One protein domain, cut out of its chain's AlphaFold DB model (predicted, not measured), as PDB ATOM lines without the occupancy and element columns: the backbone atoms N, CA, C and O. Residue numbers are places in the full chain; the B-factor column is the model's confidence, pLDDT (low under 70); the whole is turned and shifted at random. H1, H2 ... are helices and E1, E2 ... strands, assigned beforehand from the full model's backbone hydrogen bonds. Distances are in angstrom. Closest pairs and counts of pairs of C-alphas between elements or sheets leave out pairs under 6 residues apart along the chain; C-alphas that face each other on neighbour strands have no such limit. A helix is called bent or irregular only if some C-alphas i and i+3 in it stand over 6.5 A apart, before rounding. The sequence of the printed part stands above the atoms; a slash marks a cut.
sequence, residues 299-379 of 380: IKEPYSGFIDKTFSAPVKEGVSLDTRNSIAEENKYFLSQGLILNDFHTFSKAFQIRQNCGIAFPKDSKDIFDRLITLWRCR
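What this domain is: This is residues 299 to 379 of the 380 residues of an uncharacterized protein of Ignavibacteria bacterium (UniProt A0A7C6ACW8). A small ribbon of two strands, E1 and E2, sits towards one end of an elongated body; the long helix H1 packs on it with residues 321 to 332 and runs on past it towards the other end, where the short H2 folds back beside H1. H3 leads from the ribbon towards that same end, apart from H1, and the unnamed residues 299 to 310 lead into E1, their C-alphas 5 to 18 A from the mean of all C-alphas. The printed part has 81 residues, with three named helices and two named strands in the order E1, H1, H2, E2, H3; the sheet, E1 - E2, is antiparallel and the class is mostly helix. The whole is compact, with a radius of gyration of the C-alphas of 12.6 A and spans of 41 by 24 by 17 A.

How they stand to each other: E1, residues 311 to 314, and E2, residues 357 to 360, are antiparallel neighbours at 136 degrees, with N 311 and O 360 2.9 A apart and N 360 and O 311 2.8 A apart, within hydrogen-bond range. The closest C-alphas of E1 and H1, residues 321 to 340, are those of Ser 312 and Ala 328, 5.1 A apart. With residues 331 to 339 alone, H1 touches H2, residues 344 to 349; their closest C-alphas, of Gly 338 and Phe 347, are 4.2 A apart. This helical hairpin has a shallow tilt of 2 degrees, opposite ways. H3, residues 363 to 378, is apart from H1, and only just apart from H2, at 8.5 A. Every O i to N i+4 pair is within hydrogen-bond range in H1 and H2, and 10 of 12 in H3.

Where its parts are: E1 begins at C-alpha 311, (-27.185, -17.649, -30.591). H1 measures 28.5 A from first to last C-alpha. H3 measures 21.4 A and ends at C-alpha 378, (-42.677, 1.677, -25.785); it is neither bent nor irregular, but only just: C-alphas 375 and 378 are 6.1 A apart.

The domain as a whole: The two C-alphas farthest apart, of Gly 318 and Arg 379, are 41.3 A apart. The printed part has no cut and no long link. Residue 379 is under pLDDT 70.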
ATOM      1  N   ILE A 299     -28.382   3.870 -27.374       89.00
ATOM      2  CA  ILE A 299     -27.757   2.561 -27.534       89.00
ATOM      3  C   ILE A 299     -26.744   2.684 -28.659       89.00
ATOM      4  O   ILE A 299     -27.063   2.569 -29.837       89.00
ATOM      5  N   LYS A 300     -25.484   2.877 -28.279       82.81
ATOM      6  CA  LYS A 300     -24.392   2.995 -29.249       82.81
ATOM      7  C   LYS A 300     -24.065   1.689 -29.960       82.81
ATOM      8  O   LYS A 300     -23.342   1.753 -30.942       82.81
ATOM      9  N   GLU A 301     -24.531   0.546 -29.442       87.69
ATOM     10  CA  GLU A 301     -24.132  -0.785 -29.911       87.69
ATOM     11  C   GLU A 301     -25.304  -1.785 -30.077       87.69
ATOM     12  O   GLU A 301     -25.299  -2.848 -29.449       87.69
ATOM     13  N   PRO A 302     -26.350  -1.479 -30.873       90.75
ATOM     14  CA  PRO A 302     -27.501  -2.371 -31.022       90.75
ATOM     15  C   PRO A 302     -27.146  -3.672 -31.756       90.75
ATOM     16  O   PRO A 302     -27.687  -4.726 -31.414       90.75
ATOM     17  N   TYR A 303     -26.225  -3.640 -32.726       91.62
ATOM     18  CA  TYR A 303     -25.794  -4.843 -33.426       91.62
ATOM     19  C   TYR A 303     -24.701  -5.576 -32.645       91.62
ATOM     20  O   TYR A 303     -24.928  -6.709 -32.220       91.62
ATOM     21  N   SER A 304     -23.544  -4.954 -32.390       88.19
ATOM     22  CA  SER A 304     -22.420  -5.667 -31.752       88.19
ATOM     23  C   SER A 304     -22.663  -5.990 -30.269       88.19
ATOM     24  O   SER A 304     -22.169  -6.995 -29.750       88.19
ATOM     25  N   GLY A 305     -23.470  -5.180 -29.576       89.50
ATOM     26  CA  GLY A 305     -23.814  -5.375 -28.168       89.50
ATOM     27  C   GLY A 305     -24.935  -6.392 -27.929       89.50
ATOM     28  O   GLY A 305     -24.943  -7.053 -26.884       89.50
ATOM     29  N   PHE A 306     -25.846  -6.566 -28.892       94.00
ATOM     30  CA  PHE A 306     -27.000  -7.463 -28.773       94.00
ATOM     31  C   PHE A 306     -27.106  -8.455 -29.935       94.00
ATOM     32  O   PHE A 306     -26.865  -9.642 -29.710       94.00
ATOM     33  N   ILE A 307     -27.443  -8.006 -31.149       94.06
ATOM     34  CA  ILE A 307     -27.795  -8.899 -32.269       94.06
ATOM     35  C   ILE A 307     -26.679  -9.911 -32.558       94.06
ATOM     36  O   ILE A 307     -26.941 -11.111 -32.632       94.06
ATOM     37  N   ASP A 308     -25.422  -9.475 -32.651       90.38
ATOM     38  CA  ASP A 308     -24.305 -10.374 -32.954       90.38
ATOM     39  C   ASP A 308     -24.041 -11.406 -31.843       90.38
ATOM     40  O   ASP A 308     -23.599 -12.529 -32.109       90.38
ATOM     41  N   LYS A 309     -24.375 -11.062 -30.597       91.62
ATOM     42  CA  LYS A 309     -24.220 -11.947 -29.437       91.62
ATOM     43  C   LYS A 309     -25.364 -12.950 -29.293       91.62
ATOM     44  O   LYS A 309     -25.291 -13.822 -28.425       91.62
ATOM     45  N   THR A 310     -26.400 -12.860 -30.127       93.12
ATOM     46  CA  THR A 310     -27.463 -13.866 -30.155       93.12
ATOM     47  C   THR A 310     -26.959 -15.194 -30.718       93.12
ATOM     48  O   THR A 310     -26.120 -15.252 -31.624       93.12
ATOM     49  N   PHE A 311     -27.472 -16.286 -30.162       93.56
ATOM     50  CA  PHE A 311     -27.185 -17.649 -30.591       93.56
ATOM     51  C   PHE A 311     -28.431 -18.530 -30.471       93.56
ATOM     52  O   PHE A 311     -29.389 -18.194 -29.776       93.56
ATOM     53  N   SER A 312     -28.409 -19.680 -31.141       94.25
ATOM     54  CA  SER A 312     -29.492 -20.665 -31.064       94.25
ATOM     55  C   SER A 312     -29.219 -21.695 -29.971       94.25
ATOM     56  O   SER A 312     -28.212 -22.424 -30.005       94.25
ATOM     57  N   ALA A 313     -30.134 -21.773 -29.011       93.69
ATOM     58  CA  ALA A 313     -30.138 -22.763 -27.946       93.69
ATOM     59  C   ALA A 313     -31.140 -23.886 -28.275       93.69
ATOM     60  O   ALA A 313     -32.283 -23.593 -28.632       93.69
ATOM     61  N   PRO A 314     -30.740 -25.165 -28.174       93.81
ATOM     62  CA  PRO A 314     -31.660 -26.273 -28.375       93.81
ATOM     63  C   PRO A 314     -32.698 -26.311 -27.247       93.81
ATOM     64  O   PRO A 314     -32.362 -26.211 -26.071       93.81
ATOM     65  N   VAL A 315     -33.964 -26.478 -27.618       91.12
ATOM     66  CA  VAL A 315     -35.099 -26.709 -26.708       91.12
ATOM     67  C   VAL A 315     -35.246 -28.205 -26.401       91.12
ATOM     68  O   VAL A 315     -35.833 -28.584 -25.392       91.12
ATOM     69  N   LYS A 316     -34.703 -29.067 -27.269       88.00
ATOM     70  CA  LYS A 316     -34.630 -30.525 -27.109       88.00
ATOM     71  C   LYS A 316     -33.236 -31.023 -27.479       88.00
ATOM     72  O   LYS A 316     -32.570 -30.419 -28.318       88.00
ATOM     73  N   GLU A 317     -32.815 -32.131 -26.882       86.00
ATOM     74  CA  GLU A 317     -31.555 -32.794 -27.233       86.00
ATOM     75  C   GLU A 317     -31.546 -33.280 -28.694       86.00
ATOM     76  O   GLU A 317     -32.593 -33.479 -29.311       86.00
ATOM     77  N   GLY A 318     -30.347 -33.463 -29.254       87.12
ATOM     78  CA  GLY A 318     -30.157 -34.035 -30.593       87.12
ATOM     79  C   GLY A 318     -30.149 -33.038 -31.757       87.12
ATOM     80  O   GLY A 318     -30.013 -33.459 -32.903       87.12
ATOM     81  N   VAL A 319     -30.254 -31.727 -31.509       90.88
ATOM     82  CA  VAL A 319     -30.119 -30.728 -32.584       90.88
ATOM     83  C   VAL A 319     -28.648 -30.531 -32.959       90.88
ATOM     84  O   VAL A 319     -27.815 -30.231 -32.101       90.88
ATOM     85  N   SER A 320     -28.337 -30.667 -34.250       92.75
ATOM     86  CA  SER A 320     -26.975 -30.523 -34.770       92.75
ATOM     87  C   SER A 320     -26.439 -29.093 -34.620       92.75
ATOM     88  O   SER A 320     -27.189 -28.112 -34.575       92.75
ATOM     89  N   LEU A 321     -25.111 -28.960 -34.570       89.25
ATOM     90  CA  LEU A 321     -24.451 -27.654 -34.532       89.25
ATOM     91  C   LEU A 321     -24.739 -26.834 -35.801       89.25
ATOM     92  O   LEU A 321     -24.940 -25.624 -35.704       89.25
ATOM     93  N   ASP A 322     -24.821 -27.485 -36.961       89.00
ATOM     94  CA  ASP A 322     -25.106 -26.828 -38.241       89.00
ATOM     95  C   ASP A 322     -26.506 -26.221 -38.268       89.00
ATOM     96  O   ASP A 322     -26.663 -25.053 -38.624       89.00
ATOM     97  N   THR A 323     -27.512 -26.961 -37.792       90.12
ATOM     98  CA  THR A 323     -28.869 -26.434 -37.625       90.12
ATOM     99  C   THR A 323     -28.873 -25.228 -36.690       90.12
ATOM    100  O   THR A 323     -29.444 -24.190 -37.017       90.12
ATOM    101  N   ARG A 324     -28.193 -25.321 -35.541       92.31
ATOM    102  CA  ARG A 324     -28.113 -24.207 -34.584       92.31
ATOM    103  C   ARG A 324     -27.465 -22.968 -35.202       92.31
ATOM    104  O   ARG A 324     -27.976 -21.865 -35.004       92.31
ATOM    105  N   ASN A 325     -26.377 -23.144 -35.948       89.69
ATOM    106  CA  ASN A 325     -25.691 -22.058 -36.644       89.69
ATOM    107  C   ASN A 325     -26.593 -21.427 -37.712       89.69
ATOM    108  O   ASN A 325     -26.754 -20.214 -37.701       89.69
ATOM    109  N   SER A 326     -27.249 -22.234 -38.550       90.00
ATOM    110  CA  SER A 326     -28.188 -21.758 -39.577       90.00
ATOM    111  C   SER A 326     -29.317 -20.918 -38.969       90.00
ATOM    112  O   SER A 326     -29.552 -19.787 -39.386       90.00
ATOM    113  N   ILE A 327     -29.961 -21.412 -37.905       92.44
ATOM    114  CA  ILE A 327     -31.020 -20.666 -37.206       92.44
ATOM    115  C   ILE A 327     -30.475 -19.390 -36.548       92.44
ATOM    116  O   ILE A 327     -31.171 -18.377 -36.513       92.44
ATOM    117  N   ALA A 328     -29.235 -19.402 -36.043       92.12
ATOM    118  CA  ALA A 328     -28.638 -18.215 -35.427       92.12
ATOM    119  C   ALA A 328     -28.390 -17.120 -36.472       92.12
ATOM    120  O   ALA A 328     -28.644 -15.948 -36.205       92.12
ATOM    121  N   GLU A 329     -27.940 -17.499 -37.668       90.19
ATOM    122  CA  GLU A 329     -27.760 -16.584 -38.798       90.19
ATOM    123  C   GLU A 329     -29.101 -15.991 -39.255       90.19
ATOM    124  O   GLU A 329     -29.215 -14.776 -39.408       90.19
ATOM    125  N   GLU A 330     -30.150 -16.812 -39.369       93.19
ATOM    126  CA  GLU A 330     -31.503 -16.334 -39.685       93.19
ATOM    127  C   GLU A 330     -32.079 -15.410 -38.602       93.19
ATOM    128  O   GLU A 330     -32.732 -14.417 -38.915       93.19
ATOM    129  N   ASN A 331     -31.848 -15.715 -37.322       95.00
ATOM    130  CA  ASN A 331     -32.275 -14.855 -36.218       95.00
ATOM    131  C   ASN A 331     -31.624 -13.473 -36.324       95.00
ATOM    132  O   ASN A 331     -32.322 -12.467 -36.229       95.00
ATOM    133  N   LYS A 332     -30.309 -13.419 -36.568       94.50
ATOM    134  CA  LYS A 332     -29.582 -12.157 -36.765       94.50
ATOM    135  C   LYS A 332     -30.143 -11.364 -37.940       94.50
ATOM    136  O   LYS A 332     -30.405 -10.177 -37.780       94.50
ATOM    137  N   TYR A 333     -30.416 -12.028 -39.065       94.12
ATOM    138  CA  TYR A 333     -31.065 -11.406 -40.216       94.12
ATOM    139  C   TYR A 333     -32.416 -10.780 -39.845       94.12
ATOM    140  O   TYR A 333     -32.633  -9.601 -40.104       94.12
ATOM    141  N   PHE A 334     -33.311 -11.526 -39.186       97.12
ATOM    142  CA  PHE A 334     -34.634 -11.014 -38.816       97.12
ATOM    143  C   PHE A 334     -34.583  -9.865 -37.811       97.12
ATOM    144  O   PHE A 334     -35.341  -8.905 -37.951       97.12
ATOM    145  N   LEU A 335     -33.686  -9.935 -36.823       96.88
ATOM    146  CA  LEU A 335     -33.473  -8.842 -35.877       96.88
ATOM    147  C   LEU A 335     -32.978  -7.585 -36.600       96.88
ATOM    148  O   LEU A 335     -33.538  -6.506 -36.408       96.88
ATOM    149  N   SER A 336     -31.969  -7.724 -37.462       95.56
ATOM    150  CA  SER A 336     -31.388  -6.600 -38.195       95.56
ATOM    151  C   SER A 336     -32.369  -5.988 -39.191       95.56
ATOM    152  O   SER A 336     -32.569  -4.773 -39.201       95.56
ATOM    153  N   GLN A 337     -33.025  -6.824 -39.999       96.38
ATOM    154  CA  GLN A 337     -34.018  -6.400 -40.981       96.38
ATOM    155  C   GLN A 337     -35.212  -5.730 -40.305       96.38
ATOM    156  O   GLN A 337     -35.614  -4.642 -40.709       96.38
ATOM    157  N   GLY A 338     -35.767  -6.360 -39.267       95.94
ATOM    158  CA  GLY A 338     -36.911  -5.820 -38.544       95.94
ATOM    159  C   GLY A 338     -36.600  -4.470 -37.902       95.94
ATOM    160  O   GLY A 338     -37.435  -3.570 -37.946       95.94
ATOM    161  N   LEU A 339     -35.386  -4.291 -37.376       95.06
ATOM    162  CA  LEU A 339     -34.959  -3.016 -36.808       95.06
ATOM    163  C   LEU A 339     -34.799  -1.926 -37.880       95.06
ATOM    164  O   LEU A 339     -35.368  -0.846 -37.737       95.06
ATOM    165  N   ILE A 340     -34.072  -2.213 -38.966       94.00
ATOM    166  CA  ILE A 340     -33.828  -1.265 -40.069       94.00
ATOM    167  C   ILE A 340     -35.132  -0.854 -40.764       94.00
ATOM    168  O   ILE A 340     -35.338   0.322 -41.053       94.00
ATOM    169  N   LEU A 341     -36.026  -1.809 -41.022       94.94
ATOM    170  CA  LEU A 341     -37.286  -1.565 -41.728       94.94
ATOM    171  C   LEU A 341     -38.430  -1.140 -40.799       94.94
ATOM    172  O   LEU A 341     -39.565  -1.013 -41.252       94.94
ATOM    173  N   ASN A 342     -38.158  -0.923 -39.508       93.31
ATOM    174  CA  ASN A 342     -39.174  -0.634 -38.495       93.31
ATOM    175  C   ASN A 342     -40.337  -1.662 -38.486       93.31
ATOM    176  O   ASN A 342     -41.492  -1.328 -38.214       93.31
ATOM    177  N   ASP A 343     -40.033  -2.928 -38.784       94.94
ATOM    178  CA  ASP A 343     -40.979  -4.040 -38.849       94.94
ATOM    179  C   ASP A 343     -40.802  -4.965 -37.639       94.94
ATOM    180  O   ASP A 343     -39.995  -5.903 -37.616       94.94
ATOM    181  N   PHE A 344     -41.618  -4.708 -36.618       93.88
ATOM    182  CA  PHE A 344     -41.628  -5.512 -35.402       93.88
ATOM    183  C   PHE A 344     -42.069  -6.961 -35.649       93.88
ATOM    184  O   PHE A 344     -41.600  -7.867 -34.958       93.88
ATOM    185  N   HIS A 345     -42.943  -7.214 -36.628       95.25
ATOM    186  CA  HIS A 345     -43.383  -8.573 -36.923       95.25
ATOM    187  C   HIS A 345     -42.205  -9.401 -37.445       95.25
ATOM    188  O   HIS A 345     -41.944 -10.485 -36.923       95.25
ATOM    189  N   THR A 346     -41.436  -8.868 -38.398       96.69
ATOM    190  CA  THR A 346     -40.201  -9.513 -38.870       96.69
ATOM    191  C   THR A 346     -39.183  -9.688 -37.749       96.69
ATOM    192  O   THR A 346     -38.684 -10.796 -37.574       96.69
ATOM    193  N   PHE A 347     -38.965  -8.669 -36.914       96.44
ATOM    194  CA  PHE A 347     -38.084  -8.776 -35.747       96.44
ATOM    195  C   PHE A 347     -38.497  -9.916 -34.800       96.44
ATOM    196  O   PHE A 347     -37.668 -10.708 -34.354       96.44
ATOM    197  N   SER A 348     -39.798 -10.048 -34.524       95.94
ATOM    198  CA  SER A 348     -40.326 -11.060 -33.604       95.94
ATOM    199  C   SER A 348     -40.144 -12.505 -34.094       95.94
ATOM    200  O   SER A 348     -40.094 -13.421 -33.273       95.94
ATOM    201  N   LYS A 349     -39.967 -12.731 -35.408       96.62
ATOM    202  CA  LYS A 349     -39.702 -14.072 -35.967       96.62
ATOM    203  C   LYS A 349     -38.424 -14.695 -35.411       96.62
ATOM    204  O   LYS A 349     -38.364 -15.913 -35.264       96.62
ATOM    205  N   ALA A 350     -37.436 -13.878 -35.044       96.00
ATOM    206  CA  ALA A 350     -36.203 -14.350 -34.417       96.00
ATOM    207  C   ALA A 350     -36.440 -15.041 -33.057       96.00
ATOM    208  O   ALA A 350     -35.642 -15.870 -32.634       96.00
ATOM    209  N   PHE A 351     -37.546 -14.727 -32.376       95.38
ATOM    210  CA  PHE A 351     -37.899 -15.296 -31.072       95.38
ATOM    211  C   PHE A 351     -38.795 -16.535 -31.173       95.38
ATOM    212  O   PHE A 351     -39.065 -17.184 -30.163       95.38
ATOM    213  N   GLN A 352     -39.253 -16.887 -32.377       94.44
ATOM    214  CA  GLN A 352     -40.040 -18.096 -32.586       94.44
ATOM    215  C   GLN A 352     -39.155 -19.337 -32.464       94.44
ATOM    216  O   GLN A 352     -38.039 -19.379 -32.986       94.44
ATOM    217  N   ILE A 353     -39.678 -20.379 -31.813       94.12
ATOM    218  CA  ILE A 353     -39.001 -21.676 -31.756       94.12
ATOM    219  C   ILE A 353     -39.051 -22.311 -33.146       94.12
ATOM    220  O   ILE A 353     -40.129 -22.543 -33.692       94.12
ATOM    221  N   ARG A 354     -37.882 -22.611 -33.719       93.06
ATOM    222  CA  ARG A 354     -37.740 -23.162 -35.075       93.06
ATOM    223  C   ARG A 354     -36.742 -24.304 -35.060       93.06
ATOM    224  O   ARG A 354     -35.675 -24.181 -34.469       93.06
ATOM    225  N   GLN A 355     -37.110 -25.435 -35.663       90.06
ATOM    226  CA  GLN A 355     -36.277 -26.650 -35.687       90.06
ATOM    227  C   GLN A 355     -35.777 -27.059 -34.282       90.06
ATOM    228  O   GLN A 355     -34.610 -27.383 -34.084       90.06
ATOM    229  N   ASN A 356     -36.670 -26.999 -33.284       92.31
ATOM    230  CA  ASN A 356     -36.364 -27.231 -31.864       92.31
ATOM    231  C   ASN A 356     -35.259 -26.325 -31.285       92.31
ATOM    232  O   ASN A 356     -34.645 -26.686 -30.285       92.31
ATOM    233  N   CYS A 357     -35.009 -25.155 -31.875       93.38
ATOM    234  CA  CYS A 357     -34.125 -24.122 -31.343       93.38
ATOM    235  C   CYS A 357     -34.917 -22.879 -30.936       93.38
ATOM    236  O   CYS A 357     -35.839 -22.476 -31.642       93.38
ATOM    237  N   GLY A 358     -34.521 -22.250 -29.832       93.75
ATOM    238  CA  GLY A 358     -34.926 -20.898 -29.452       93.75
ATOM    239  C   GLY A 358     -33.736 -19.942 -29.504       93.75
ATOM    240  O   GLY A 358     -32.579 -20.373 -29.475       93.75
ATOM    241  N   ILE A 359     -34.009 -18.641 -29.576       95.06
ATOM    242  CA  ILE A 359     -32.966 -17.622 -29.451       95.06
ATOM    243  C   ILE A 359     -32.526 -17.482 -27.991       95.06
ATOM    244  O   ILE A 359     -33.339 -17.513 -27.070       95.06
ATOM    245  N   ALA A 360     -31.229 -17.308 -27.790       92.94
ATOM    246  CA  ALA A 360     -30.630 -16.991 -26.508       92.94
ATOM    247  C   ALA A 360     -29.527 -15.945 -26.701       92.94
ATOM    248  O   ALA A 360     -28.998 -15.762 -27.799       92.94
ATOM    249  N   PHE A 361     -29.190 -15.238 -25.630       92.94
ATOM    250  CA  PHE A 361     -28.130 -14.235 -25.619       92.94
ATOM    251  C   PHE A 361     -27.564 -14.076 -24.198       92.94
ATOM    252  O   PHE A 361     -28.250 -14.412 -23.227       92.94
ATOM    253  N   PRO A 362     -26.312 -13.602 -24.053       89.94
ATOM    254  CA  PRO A 362     -25.694 -13.356 -22.751       89.94
ATOM    255  C   PRO A 362     -26.488 -12.361 -21.898       89.94
ATOM    256  O   PRO A 362     -27.200 -11.508 -22.427       89.94
ATOM    257  N   LYS A 363     -26.307 -12.419 -20.571       84.62
ATOM    258  CA  LYS A 363     -26.990 -11.520 -19.627       84.62
ATOM    259  C   LYS A 363     -26.772 -10.042 -19.973       84.62
ATOM    260  O   LYS A 363     -27.743  -9.301 -20.019       84.62
ATOM    261  N   ASP A 364     -25.549  -9.644 -20.316       86.00
ATOM    262  CA  ASP A 364     -25.227  -8.251 -20.665       86.00
ATOM    263  C   ASP A 364     -25.958  -7.768 -21.932       86.00
ATOM    264  O   ASP A 364     -26.263  -6.587 -22.082       86.00
ATOM    265  N   SER A 365     -26.287  -8.683 -22.849       90.62
ATOM    266  CA  SER A 365     -27.076  -8.375 -24.047       90.62
ATOM    267  C   SER A 365     -28.563  -8.192 -23.741       90.62
ATOM    268  O   SER A 365     -29.259  -7.548 -24.524       90.62
ATOM    269  N   LYS A 366     -29.052  -8.715 -22.608       89.69
ATOM    270  CA  LYS A 366     -30.440  -8.535 -22.170       89.69
ATOM    271  C   LYS A 366     -30.738  -7.074 -21.847       89.69
ATOM    272  O   LYS A 366     -31.757  -6.565 -22.291       89.69
ATOM    273  N   ASP A 367     -29.837  -6.388 -21.150       90.50
ATOM    274  CA  ASP A 367     -30.049  -4.981 -20.789       90.50
ATOM    275  C   ASP A 367     -30.125  -4.091 -22.041       90.50
ATOM    276  O   ASP A 367     -30.938  -3.167 -22.119       90.50
ATOM    277  N   ILE A 368     -29.314  -4.399 -23.059       92.88
ATOM    278  CA  ILE A 368     -29.366  -3.726 -24.363       92.88
ATOM    279  C   ILE A 368     -30.683  -4.037 -25.076       92.88
ATOM    280  O   ILE A 368     -31.313  -3.119 -25.597       92.88
ATOM    281  N   PHE A 369     -31.124  -5.297 -25.070       93.94
ATOM    282  CA  PHE A 369     -32.406  -5.704 -25.642       93.94
ATOM    283  C   PHE A 369     -33.594  -4.990 -24.980       93.94
ATOM    284  O   PHE A 369     -34.411  -4.393 -25.679       93.94
ATOM    285  N   ASP A 370     -33.666  -4.983 -23.648       92.06
ATOM    286  CA  ASP A 370     -34.762  -4.359 -22.902       92.06
ATOM    287  C   ASP A 370     -34.814  -2.843 -23.176       92.06
ATOM    288  O   ASP A 370     -35.886  -2.279 -23.430       92.06
ATOM    289  N   ARG A 371     -33.649  -2.176 -23.218       92.38
ATOM    290  CA  ARG A 371     -33.553  -0.763 -23.627       92.38
ATOM    291  C   ARG A 371     -33.971  -0.564 -25.082       92.38
ATOM    292  O   ARG A 371     -34.713   0.377 -25.356       92.38
ATOM    293  N   LEU A 372     -33.540  -1.434 -25.997       94.12
ATOM    294  CA  LEU A 372     -33.860  -1.351 -27.425       94.12
ATOM    295  C   LEU A 372     -35.369  -1.423 -27.642       94.12
ATOM    296  O   LEU A 372     -35.933  -0.533 -28.272       94.12
ATOM    297  N   ILE A 373     -36.035  -2.428 -27.070       93.06
ATOM    298  CA  ILE A 373     -37.492  -2.573 -27.163       93.06
ATOM    299  C   ILE A 373     -38.198  -1.367 -26.543       93.06
ATOM    300  O   ILE A 373     -39.151  -0.848 -27.125       93.06
ATOM    301  N   THR A 374     -37.708  -0.870 -25.406       91.75
ATOM    302  CA  THR A 374     -38.296   0.302 -24.748       91.75
ATOM    303  C   THR A 374     -38.225   1.551 -25.629       91.75
ATOM    304  O   THR A 374     -39.233   2.236 -25.794       91.75
ATOM    305  N   LEU A 375     -37.055   1.843 -26.205       90.81
ATOM    306  CA  LEU A 375     -36.837   3.014 -27.062       90.81
ATOM    307  C   LEU A 375     -37.554   2.898 -28.402       90.81
ATOM    308  O   LEU A 375     -38.019   3.901 -28.929       90.81
ATOM    309  N   TRP A 376     -37.618   1.690 -28.953       89.88
ATOM    310  CA  TRP A 376     -38.176   1.459 -30.276       89.88
ATOM    311  C   TRP A 376     -39.702   1.334 -30.263       89.88
ATOM    312  O   TRP A 376     -40.372   1.775 -31.195       89.88
ATOM    313  N   ARG A 377     -40.277   0.699 -29.233       86.56
ATOM    314  CA  ARG A 377     -41.698   0.309 -29.220       86.56
ATOM    315  C   ARG A 377     -42.523   0.960 -28.120       86.56
ATOM    316  O   ARG A 377     -43.724   1.133 -28.318       86.56
ATOM    317  N   CYS A 378     -41.921   1.285 -26.978       78.12
ATOM    318  CA  CYS A 378     -42.677   1.677 -25.785       78.12
ATOM    319  C   CYS A 378     -42.694   3.189 -25.536       78.12
ATOM    320  O   CYS A 378     -43.655   3.688 -24.954       78.12
ATOM    321  N   ARG A 379     -41.659   3.924 -25.954       61.81
ATOM    322  CA  ARG A 379     -41.617   5.390 -25.872       61.81
ATOM    323  C   ARG A 379     -42.024   5.975 -27.223       61.81
ATOM    324  O   ARG A 379     -41.303   5.796 -28.199       61.81
TER     325      ARG A 379